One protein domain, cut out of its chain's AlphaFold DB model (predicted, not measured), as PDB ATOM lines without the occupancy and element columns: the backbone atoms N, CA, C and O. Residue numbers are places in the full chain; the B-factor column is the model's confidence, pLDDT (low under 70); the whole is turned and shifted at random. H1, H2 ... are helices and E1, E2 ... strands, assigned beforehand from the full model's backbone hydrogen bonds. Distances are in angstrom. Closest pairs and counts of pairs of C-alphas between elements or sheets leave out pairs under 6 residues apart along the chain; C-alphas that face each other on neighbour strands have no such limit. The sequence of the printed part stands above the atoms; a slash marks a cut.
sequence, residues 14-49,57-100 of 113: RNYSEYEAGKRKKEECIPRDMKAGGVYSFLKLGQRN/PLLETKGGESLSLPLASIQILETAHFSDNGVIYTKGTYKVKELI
ATOM      1  N   ARG A  14      47.305  14.641 -18.397       97.25
ATOM      2  CA  ARG A  14      46.495  14.869 -19.601       97.25
ATOM      3  C   ARG A  14      46.217  16.352 -19.812       97.25
ATOM      4  O   ARG A  14      46.260  17.139 -18.875       97.25
ATOM      5  N   ASN A  15      45.857  16.731 -21.033       97.06
ATOM      6  CA  ASN A  15      45.336  18.070 -21.283       97.06
ATOM      7  C   ASN A  15      44.000  18.283 -20.533       97.06
ATOM      8  O   ASN A  15      43.218  17.342 -20.381       97.06
ATOM      9  N   TYR A  16      43.717  19.513 -20.094       96.88
ATOM     10  CA  TYR A  16      42.476  19.848 -19.378       96.88
ATOM     11  C   TYR A  16      41.199  19.542 -20.179       96.88
ATOM     12  O   TYR A  16      40.169  19.205 -19.598       96.88
ATOM     13  N   SER A  17      41.268  19.585 -21.512       96.50
ATOM     14  CA  SER A  17      40.145  19.241 -22.398       96.50
ATOM     15  C   SER A  17      39.621  17.810 -22.213       96.50
ATOM     16  O   SER A  17      38.444  17.555 -22.450       96.50
ATOM     17  N   GLU A  18      40.444  16.870 -21.734       96.62
ATOM     18  CA  GLU A  18      40.002  15.496 -21.442       96.62
ATOM     19  C   GLU A  18      39.055  15.433 -20.234       96.62
ATOM     20  O   GLU A  18      38.138  14.608 -20.210       96.62
ATOM     21  N   TYR A  19      39.240  16.323 -19.254       97.12
ATOM     22  CA  TYR A  19      38.294  16.494 -18.151       97.12
ATOM     23  C   TYR A  19      37.002  17.156 -18.638       97.12
ATOM     24  O   TYR A  19      35.916  16.682 -18.318       97.12
ATOM     25  N   GLU A  20      37.100  18.197 -19.470       95.94
ATOM     26  CA  GLU A  20      35.916  18.859 -20.045       95.94
ATOM     27  C   GLU A  20      35.082  17.916 -20.920       95.94
ATOM     28  O   GLU A  20      33.859  18.011 -20.942       95.94
ATOM     29  N   ALA A  21      35.732  16.959 -21.583       96.75
ATOM     30  CA  ALA A  21      35.079  15.900 -22.345       96.75
ATOM     31  C   ALA A  21      34.536  14.744 -21.475       96.75
ATOM     32  O   ALA A  21      34.015  13.773 -22.022       96.75
ATOM     33  N   GLY A  22      34.691  14.796 -20.147       96.25
ATOM     34  CA  GLY A  22      34.223  13.764 -19.215       96.25
ATOM     35  C   GLY A  22      35.001  12.442 -19.267       96.25
ATOM     36  O   GLY A  22      34.533  11.435 -18.741       96.25
ATOM     37  N   LYS A  23      36.182  12.415 -19.896       96.50
ATOM     38  CA  LYS A  23      36.983  11.190 -20.088       96.50
ATOM     39  C   LYS A  23      37.927  10.894 -18.925       96.50
ATOM     40  O   LYS A  23      38.422   9.773 -18.802       96.50
ATOM     41  N   ARG A  24      38.245  11.910 -18.122       95.44
ATOM     42  CA  ARG A  24      39.264  11.876 -17.065       95.44
ATOM     43  C   ARG A  24      38.810  12.663 -15.847       95.44
ATOM     44  O   ARG A  24      37.984  13.564 -15.967       95.44
ATOM     45  N   LYS A  25      39.370  12.345 -14.680       96.19
ATOM     46  CA  LYS A  25      39.223  13.171 -13.475       96.19
ATOM     47  C   LYS A  25      40.074  14.436 -13.600       96.19
ATOM     48  O   LYS A  25      41.075  14.454 -14.314       96.19
ATOM     49  N   LYS A  26      39.702  15.488 -12.871       97.12
ATOM     50  CA  LYS A  26      40.402  16.780 -12.908       97.12
ATOM     51  C   LYS A  26      41.876  16.647 -12.511       97.12
ATOM     52  O   LYS A  26      42.729  17.295 -13.100       97.12
ATOM     53  N   GLU A  27      42.172  15.777 -11.553       97.19
ATOM     54  CA  GLU A  27      43.516  15.493 -11.043       97.19
ATOM     55  C   GLU A  27      44.364  14.657 -12.015       97.19
ATOM     56  O   GLU A  27      45.576  14.552 -11.859       97.19
ATOM     57  N   GLU A  28      43.766  14.045 -13.039       97.38
ATOM     58  CA  GLU A  28      44.525  13.389 -14.114       97.38
ATOM     59  C   GLU A  28      44.991  14.392 -15.184       97.38
ATOM     60  O   GLU A  28      45.707  14.008 -16.115       97.38
ATOM     61  N   CYS A  29      44.587  15.662 -15.069       98.06
ATOM     62  CA  CYS A  29      44.787  16.699 -16.069       98.06
ATOM     63  C   CYS A  29      45.641  17.861 -15.546       98.06
ATOM     64  O   CYS A  29      45.594  18.226 -14.374       98.06
ATOM     65  N   ILE A  30      46.380  18.495 -16.455       97.44
ATOM     66  CA  ILE A  30      47.076  19.757 -16.209       97.44
ATOM     67  C   ILE A  30      46.020  20.850 -15.969       97.44
ATOM     68  O   ILE A  30      45.094  20.976 -16.777       97.44
ATOM     69  N   PRO A  31      46.129  21.653 -14.898       96.31
ATOM     70  CA  PRO A  31      45.221  22.769 -14.645       96.31
ATOM     71  C   PRO A  31      45.218  23.783 -15.797       96.31
ATOM     72  O   PRO A  31      46.284  24.198 -16.245       96.31
ATOM     73  N   ARG A  32      44.030  24.238 -16.227       92.81
ATOM     74  CA  ARG A  32      43.884  25.252 -17.294       92.81
ATOM     75  C   ARG A  32      44.678  26.531 -17.004       92.81
ATOM     76  O   ARG A  32      45.432  26.981 -17.855       92.81
ATOM     77  N   ASP A  33      44.535  27.069 -15.797       92.81
ATOM     78  CA  ASP A  33      45.196  28.306 -15.367       92.81
ATOM     79  C   ASP A  33      46.338  27.992 -14.392       92.81
ATOM     80  O   ASP A  33      46.344  28.426 -13.233       92.81
ATOM     81  N   MET A  34      47.278  27.155 -14.836       95.81
ATOM     82  CA  MET A  34      48.462  26.812 -14.052       95.81
ATOM     83  C   MET A  34      49.353  28.044 -13.846       95.81
ATOM     84  O   MET A  34      49.640  28.782 -14.787       95.81
ATOM     85  N   LYS A  35      49.801  28.270 -12.609       97.25
ATOM     86  CA  LYS A  35      50.623  29.430 -12.234       97.25
ATOM     87  C   LYS A  35      51.813  29.011 -11.386       97.25
ATOM     88  O   LYS A  35      51.686  28.123 -10.543       97.25
ATOM     89  N   ALA A  36      52.937  29.703 -11.560       97.44
ATOM     90  CA  ALA A  36      54.079  29.584 -10.659       97.44
ATOM     91  C   ALA A  36      53.659  29.888  -9.208       97.44
ATOM     92  O   ALA A  36      52.849  30.776  -8.945       97.44
ATOM     93  N   GLY A  37      54.171  29.102  -8.266       97.94
ATOM     94  CA  GLY A  37      53.785  29.115  -6.856       97.94
ATOM     95  C   GLY A  37      52.503  28.342  -6.526       97.94
ATOM     96  O   GLY A  37      52.296  28.029  -5.353       97.94
ATOM     97  N   GLY A  38      51.674  28.007  -7.522       98.19
ATOM     98  CA  GLY A  38      50.425  27.270  -7.337       98.19
ATOM     99  C   GLY A  38      50.650  25.828  -6.881       98.19
ATOM    100  O   GLY A  38      51.635  25.195  -7.260       98.19
ATOM    101  N   VAL A  39      49.721  25.314  -6.069       98.50
ATOM    102  CA  VAL A  39      49.705  23.920  -5.605       98.50
ATOM    103  C   VAL A  39      48.497  23.214  -6.199       98.50
ATOM    104  O   VAL A  39      47.379  23.727  -6.134       98.50
ATOM    105  N   TYR A  40      48.727  22.040  -6.774       98.62
ATOM    106  CA  TYR A  40      47.709  21.274  -7.479       98.62
ATOM    107  C   TYR A  40      47.799  19.797  -7.111       98.62
ATOM    108  O   TYR A  40      48.861  19.295  -6.741       98.62
ATOM    109  N   SER A  41      46.670  19.105  -7.219       98.38
ATOM    110  CA  SER A  41      46.587  17.667  -6.984       98.38
ATOM    111  C   SER A  41      46.798  16.897  -8.278       98.38
ATOM    112  O   SER A  41      46.388  17.352  -9.346       98.38
ATOM    113  N   PHE A  42      47.377  15.706  -8.172       98.56
ATOM    114  CA  PHE A  42      47.500  14.778  -9.286       98.56
ATOM    115  C   PHE A  42      46.957  13.390  -8.938       98.56
ATOM    116  O   PHE A  42      46.954  12.979  -7.774       98.56
ATOM    117  N   LEU A  43      46.536  12.653  -9.965       98.12
ATOM    118  CA  LEU A  43      46.120  11.260  -9.877       98.12
ATOM    119  C   LEU A  43      46.717  10.452 -11.029       98.12
ATOM    120  O   LEU A  43      46.648  10.835 -12.197       98.12
ATOM    121  N   LYS A  44      47.280   9.292 -10.699       97.75
ATOM    122  CA  LYS A  44      47.894   8.372 -11.651       97.75
ATOM    123  C   LYS A  44      47.509   6.937 -11.347       97.75
ATOM    124  O   LYS A  44      47.389   6.538 -10.195       97.75
ATOM    125  N   LEU A  45      47.357   6.152 -12.403       96.38
ATOM    126  CA  LEU A  45      47.137   4.716 -12.304       96.38
ATOM    127  C   LEU A  45      48.439   3.993 -11.909       96.38
ATOM    128  O   LEU A  45      49.513   4.319 -12.428       96.38
ATOM    129  N   GLY A  46      48.315   2.986 -11.043       96.69
ATOM    130  CA  GLY A  46      49.406   2.150 -10.539       96.69
ATOM    131  C   GLY A  46      50.128   2.730  -9.320       96.69
ATOM    132  O   GLY A  46      49.845   3.846  -8.884       96.69
ATOM    133  N   GLN A  47      51.072   1.957  -8.773       97.56
ATOM    134  CA  GLN A  47      52.002   2.427  -7.741       97.56
ATOM    135  C   GLN A  47      53.154   3.167  -8.414       97.56
ATOM    136  O   GLN A  47      53.892   2.571  -9.200       97.56
ATOM    137  N   ARG A  48      53.302   4.454  -8.112       97.44
ATOM    138  CA  ARG A  48      54.331   5.322  -8.685       97.44
ATOM    139  C   ARG A  48      55.141   5.977  -7.585       97.44
ATOM    140  O   ARG A  48      54.579   6.459  -6.602       97.44
ATOM    141  N   ASN A  49      56.451   5.968  -7.747       97.75
ATOM    142  CA  ASN A  49      57.383   6.678  -6.893       97.75
ATOM    143  C   ASN A  49      57.858   7.936  -7.625       97.75
ATOM    144  O   ASN A  49      58.191   7.869  -8.809       97.75
ATOM    145  N   PRO A  57      60.173  17.667 -14.053       96.56
ATOM    146  CA  PRO A  57      59.381  18.292 -15.099       96.56
ATOM    147  C   PRO A  57      57.919  17.827 -15.047       96.56
ATOM    148  O   PRO A  57      57.620  16.645 -14.861       96.56
ATOM    149  N   LEU A  58      57.001  18.766 -15.271       96.94
ATOM    150  CA  LEU A  58      55.605  18.487 -15.604       96.94
ATOM    151  C   LEU A  58      55.448  18.433 -17.126       96.94
ATOM    152  O   LEU A  58      55.796  19.393 -17.818       96.94
ATOM    153  N   LEU A  59      54.889  17.337 -17.633       95.44
ATOM    154  CA  LEU A  59      54.700  17.073 -19.061       95.44
ATOM    155  C   LEU A  59      53.211  16.890 -19.388       95.44
ATOM    156  O   LEU A  59      52.450  16.342 -18.583       95.44
ATOM    157  N   GLU A  60      52.798  17.261 -20.598       95.25
ATOM    158  CA  GLU A  60      51.539  16.786 -21.173       95.25
ATOM    159  C   GLU A  60      51.749  15.412 -21.823       95.25
ATOM    160  O   GLU A  60      52.746  15.177 -22.507       95.25
ATOM    161  N   THR A  61      50.793  14.492 -21.653       94.44
ATOM    162  CA  THR A  61      50.796  13.198 -22.345       94.44
ATOM    163  C   THR A  61      49.523  12.916 -23.137       94.44
ATOM    164  O   THR A  61      48.392  13.016 -22.642       94.44
ATOM    165  N   LYS A  62      49.715  12.430 -24.367       91.94
ATOM    166  CA  LYS A  62      48.657  11.833 -25.199       91.94
ATOM    167  C   LYS A  62      48.498  10.328 -24.957       91.94
ATOM    168  O   LYS A  62      47.527   9.728 -25.419       91.94
ATOM    169  N   GLY A  63      49.293   9.747 -24.057       86.88
ATOM    170  CA  GLY A  63      49.321   8.313 -23.777       86.88
ATOM    171  C   GLY A  63      50.222   7.574 -24.760       86.88
ATOM    172  O   GLY A  63      50.666   8.155 -25.745       86.88
ATOM    173  N   GLY A  64      50.514   6.304 -24.465       82.75
ATOM    174  CA  GLY A  64      51.415   5.495 -25.295       82.75
ATOM    175  C   GLY A  64      52.793   6.136 -25.458       82.75
ATOM    176  O   GLY A  64      53.280   6.227 -26.574       82.75
ATOM    177  N   GLU A  65      53.357   6.662 -24.364       80.75
ATOM    178  CA  GLU A  65      54.693   7.290 -24.330       80.75
ATOM    179  C   GLU A  65      54.840   8.573 -25.172       80.75
ATOM    180  O   GLU A  65      55.914   9.164 -25.235       80.75
ATOM    181  N   SER A  66      53.748   9.084 -25.750       91.44
ATOM    182  CA  SER A  66      53.735  10.399 -26.390       91.44
ATOM    183  C   SER A  66      53.692  11.498 -25.323       91.44
ATOM    184  O   SER A  66      52.651  11.727 -24.688       91.44
ATOM    185  N   LEU A  67      54.843  12.140 -25.115       92.06
ATOM    186  CA  LEU A  67      55.082  13.207 -24.142       92.06
ATOM    187  C   LEU A  67      55.404  14.527 -24.856       92.06
ATOM    188  O   LEU A  67      56.050  14.533 -25.905       92.06
ATOM    189  N   SER A  68      54.945  15.644 -24.294       91.56
ATOM    190  CA  SER A  68      55.368  16.983 -24.707       91.56
ATOM    191  C   SER A  68      56.772  17.313 -24.193       91.56
ATOM    192  O   SER A  68      57.335  16.598 -23.364       91.56
ATOM    193  N   LEU A  69      57.302  18.461 -24.619       90.88
ATOM    194  CA  LEU A  69      58.372  19.129 -23.878       90.88
ATOM    195  C   LEU A  69      57.892  19.528 -22.465       90.88
ATOM    196  O   LEU A  69      56.677  19.647 -22.249       90.88
ATOM    197  N   PRO A  70      58.816  19.743 -21.508       93.25
ATOM    198  CA  PRO A  70      58.481  20.249 -20.184       93.25
ATOM    199  C   PRO A  70      57.701  21.559 -20.219       93.25
ATOM    200  O   PRO A  70      58.101  22.517 -20.868       93.25
ATOM    201  N   LEU A  71      56.593  21.590 -19.482       94.81
ATOM    202  CA  LEU A  71      55.715  22.756 -19.357       94.81
ATOM    203  C   LEU A  71      55.993  23.549 -18.079       94.81
ATOM    204  O   LEU A  71      55.711  24.744 -17.999       94.81
ATOM    205  N   ALA A  72      56.504  22.875 -17.052       96.25
ATOM    206  CA  ALA A  72      56.819  23.490 -15.776       96.25
ATOM    207  C   ALA A  72      57.897  22.704 -15.030       96.25
ATOM    208  O   ALA A  72      57.974  21.480 -15.151       96.25
ATOM    209  N   SER A  73      58.664  23.413 -14.206       97.19
ATOM    210  CA  SER A  73      59.380  22.811 -13.087       97.19
ATOM    211  C   SER A  73      58.428  22.689 -11.900       97.19
ATOM    212  O   SER A  73      57.787  23.673 -11.504       97.19
ATOM    213  N   ILE A  74      58.319  21.496 -11.321       98.19
ATOM    214  CA  ILE A  74      57.457  21.237 -10.169       98.19
ATOM    215  C   ILE A  74      58.214  20.526  -9.049       98.19
ATOM    216  O   ILE A  74      59.149  19.775  -9.292       98.19
ATOM    217  N   GLN A  75      57.759  20.710  -7.814       98.38
ATOM    218  CA  GLN A  75      58.186  19.914  -6.666       98.38
ATOM    219  C   GLN A  75      57.002  19.099  -6.156       98.38
ATOM    220  O   GLN A  75      55.952  19.667  -5.843       98.38
ATOM    221  N   ILE A  76      57.174  17.784  -6.041       98.56
ATOM    222  CA  ILE A  76      56.188  16.920  -5.388       98.56
ATOM    223  C   ILE A  76      56.222  17.186  -3.881       98.56
ATOM    224  O   ILE A  76      57.287  17.155  -3.271       98.56
ATOM    225  N   LEU A  77      55.062  17.468  -3.288       98.38
ATOM    226  CA  LEU A  77      54.938  17.757  -1.856       98.38
ATOM    227  C   LEU A  77      54.572  16.506  -1.061       98.38
ATOM    228  O   LEU A  77      55.106  16.272   0.018       98.38
ATOM    229  N   GLU A  78      53.673  15.689  -1.605       98.06
ATOM    230  CA  GLU A  78      53.248  14.436  -0.994       98.06
ATOM    231  C   GLU A  78      52.817  13.434  -2.064       98.06
ATOM    232  O   GLU A  78      52.377  13.814  -3.152       98.06
ATOM    233  N   THR A  79      52.901  12.145  -1.736       98.00
ATOM    234  CA  THR A  79      52.353  11.065  -2.561       98.00
ATOM    235  C   THR A  79      51.750  10.002  -1.656       98.00
ATOM    236  O   THR A  79      52.303   9.701  -0.599       98.00
ATOM    237  N   ALA A  80      50.643   9.409  -2.081       98.06
ATOM    238  CA  ALA A  80      50.004   8.298  -1.402       98.06
ATOM    239  C   ALA A  80      49.512   7.274  -2.427       98.06
ATOM    240  O   ALA A  80      48.831   7.621  -3.399       98.06
ATOM    241  N   HIS A  81      49.825   6.000  -2.188       98.06
ATOM    242  CA  HIS A  81      49.216   4.882  -2.909       98.06
ATOM    243  C   HIS A  81      47.905   4.495  -2.240       98.06
ATOM    244  O   HIS A  81      47.815   4.456  -1.013       98.06
ATOM    245  N   PHE A  82      46.887   4.189  -3.034       97.50
ATOM    246  CA  PHE A  82      45.609   3.707  -2.522       97.50
ATOM    247  C   PHE A  82      44.947   2.749  -3.511       97.50
ATOM    248  O   PHE A  82      45.236   2.768  -4.707       97.50
ATOM    249  N   SER A  83      44.066   1.898  -2.988       96.75
ATOM    250  CA  SER A  83      43.215   1.012  -3.779       96.75
ATOM    251  C   SER A  83      41.812   1.600  -3.844       96.75
ATOM    252  O   SER A  83      41.251   1.964  -2.811       96.75
ATOM    253  N   ASP A  84      41.255   1.688  -5.045       95.50
ATOM    254  CA  ASP A  84      39.873   2.079  -5.301       95.50
ATOM    255  C   ASP A  84      39.246   1.024  -6.218       95.50
ATOM    256  O   ASP A  84      39.710   0.805  -7.336       95.50
ATOM    257  N   ASN A  85      38.242   0.302  -5.713       95.62
ATOM    258  CA  ASN A  85      37.585  -0.815  -6.407       95.62
ATOM    259  C   ASN A  85      38.556  -1.871  -6.983       95.62
ATOM    260  O   ASN A  85      38.366  -2.377  -8.088       95.62
ATOM    261  N   GLY A  86      39.620  -2.198  -6.241       94.38
ATOM    262  CA  GLY A  86      40.636  -3.174  -6.664       94.38
ATOM    263  C   GLY A  86      41.658  -2.630  -7.666       94.38
ATOM    264  O   GLY A  86      42.576  -3.349  -8.057       94.38
ATOM    265  N   VAL A  87      41.537  -1.361  -8.057       96.31
ATOM    266  CA  VAL A  87      42.483  -0.670  -8.927       96.31
ATOM    267  C   VAL A  87      43.413   0.181  -8.071       96.31
ATOM    268  O   VAL A  87      42.976   0.972  -7.237       96.31
ATOM    269  N   ILE A  88      44.719   0.013  -8.268       97.25
ATOM    270  CA  ILE A  88      45.725   0.775  -7.532       97.25
ATOM    271  C   ILE A  88      45.985   2.108  -8.221       97.25
ATOM    272  O   ILE A  88      46.186   2.162  -9.438       97.25
ATOM    273  N   TYR A  89      46.056   3.162  -7.421       98.06
ATOM    274  CA  TYR A  89      46.368   4.515  -7.844       98.06
ATOM    275  C   TYR A  89      47.459   5.125  -6.968       98.06
ATOM    276  O   TYR A  89      47.664   4.741  -5.817       98.06
ATOM    277  N   THR A  90      48.112   6.141  -7.517       98.44
ATOM    278  CA  THR A  90      48.960   7.088  -6.802       98.44
ATOM    279  C   THR A  90      48.327   8.462  -6.927       98.44
ATOM    280  O   THR A  90      48.058   8.914  -8.040       98.44
ATOM    281  N   LYS A  91      48.094   9.134  -5.804       98.31
ATOM    282  CA  LYS A  91      47.708  10.549  -5.774       98.31
ATOM    283  C   LYS A  91      48.720  11.352  -4.984       98.31
ATOM    284  O   LYS A  91      49.463  10.788  -4.186       98.31
ATOM    285  N   GLY A  92      48.701  12.657  -5.158       98.25
ATOM    286  CA  GLY A  92      49.540  13.549  -4.380       98.25
ATOM    287  C   GLY A  92      49.281  14.997  -4.723       98.25
ATOM    288  O   GLY A  92      48.368  15.309  -5.492       98.25
ATOM    289  N   THR A  93      50.115  15.870  -4.178       98.62
ATOM    290  CA  THR A  93      50.131  17.286  -4.529       98.62
ATOM    291  C   THR A  93      51.514  17.710  -4.992       98.62
ATOM    292  O   THR A  93      52.535  17.137  -4.605       98.62
ATOM    293  N   TYR A  94      51.543  18.709  -5.864       98.69
ATOM    294  CA  TYR A  94      52.765  19.299  -6.381       98.69
ATOM    295  C   TYR A  94      52.665  20.816  -6.380       98.69
ATOM    296  O   TYR A  94      51.591  21.386  -6.585       98.69
ATOM    297  N   LYS A  95      53.801  21.472  -6.164       98.56
ATOM    298  CA  LYS A  95      53.954  22.918  -6.285       98.56
ATOM    299  C   LYS A  95      54.639  23.247  -7.600       98.56
ATOM    300  O   LYS A  95      55.715  22.723  -7.873       98.56
ATOM    301  N   VAL A  96      54.066  24.162  -8.368       98.31
ATOM    302  CA  VAL A  96      54.719  24.726  -9.551       98.31
ATOM    303  C   VAL A  96      55.790  25.704  -9.092       98.31
ATOM    304  O   VAL A  96      55.487  26.690  -8.420       98.31
ATOM    305  N   LYS A  97      57.049  25.429  -9.417       97.69
ATOM    306  CA  LYS A  97      58.179  26.315  -9.118       97.69
ATOM    307  C   LYS A  97      58.311  27.380 -10.190       97.69
ATOM    308  O   LYS A  97      58.378  28.562  -9.871       97.69
ATOM    309  N   GLU A  98      58.242  26.951 -11.442       96.44
ATOM    310  CA  GLU A  98      58.435  27.800 -12.608       96.44
ATOM    311  C   GLU A  98      57.641  27.250 -13.799       96.44
ATOM    312  O   GLU A  98      57.531  26.036 -13.961       96.44
ATOM    313  N   LEU A  99      57.089  28.139 -14.627       95.81
ATOM    314  CA  LEU A  99      56.527  27.782 -15.932       95.81
ATOM    315  C   LEU A  99      57.629  27.865 -16.985       95.81
ATOM    316  O   LEU A  99      58.368  28.845 -17.006       95.81
ATOM    317  N   ILE A 100      57.723  26.864 -17.853       92.31
ATOM    318  CA  ILE A 100      58.766  26.794 -18.878       92.31
ATOM    319  C   ILE A 100      58.183  27.336 -20.190       92.31
ATOM    320  O   ILE A 100      57.177  26.797 -20.665       92.31
TER     321      ILE A 100
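Overview. This is residues 14 to 49 and 57 to 100 of the 113 residues of an uncharacterized protein of Candidatus Yonathbacteria bacterium RIFCSPHIGHO2_01_FULL_51_10 (UniProt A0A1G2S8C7). Look first for a twisted sheet of four antiparallel strands, curled like part of a barrel, in which the long hairpin of E4 and E5 makes the longest axis. E1 runs beside E5, E3 turns away from E4 at the other edge, and H1 with residues 21 to 38 makes a loose cap on the side to which E3 turns. The printed part has 80 residues, with one named helix and five named strands in the order H1 E1 E2 E3 E4 E5. The sheet's order is E1 - E5 - E4 - E3, and the class is mostly strand. The whole is compact, with a radius of gyration of the C-alphas of 12.6 A and spans of 37 by 27 by 22 A.

Arrangement. Begin with the tight hairpin of E4, residues 72 to 84, and E5, residues 87 to 99, antiparallel at 166 degrees, where N 80 and O 91 are 2.8 A apart, within hydrogen-bond range. E4 bends by 74 degrees at residue 75, and E5 bends by 69 degrees at residue 96. E1, residues 39 to 45, is an edge strand and antiparallel to E5 at 146 degrees, with N 44 and O 90 2.8 A apart. At the other edge is E3, residues 57 to 63, which forms a hairpin with E4; N 58 and O 72 are 2.9 A apart. E3, E4 and E5 are a meander, each strand the antiparallel neighbour of the one before. E2, residues 47 to 49, pairs with no named strand; the closest C-alphas of E2 and E5 are those of Gln 47 and Thr 90, 5.6 A apart. H1, residues 17 to 20, is not on the sheet and is apart from E5. H1 is too short for an O i to N i+4 pair, and its one O i to N i+3 pair is within range.

Along the chain. Find C-alpha 72 at (56.819, 23.490, -15.776); from there E4 covers 29.2 A to C-alpha 84. E5 covers 32.5 A from C-alpha 87 and ends at C-alpha 99, (56.527, 27.782, -15.932). E1 measures 20.5 A and E3 16.6 A, while E2 measures 6.9 A. H1, 4.9 A long, begins at C-alpha 17, (40.145, 19.241, -22.398).

Size, cuts and confidence. The two C-alphas farthest apart are those of Gly 86 and Ile 100, at 37.1 A. Residues 50 to 56 are not printed, and C-alphas 49 and 57 are 14.4 A apart across the cut. The link from H1 to E1 is long, with 18 residues. The mean pLDDT of the printed part is 96.1, and no printed residue is under 70.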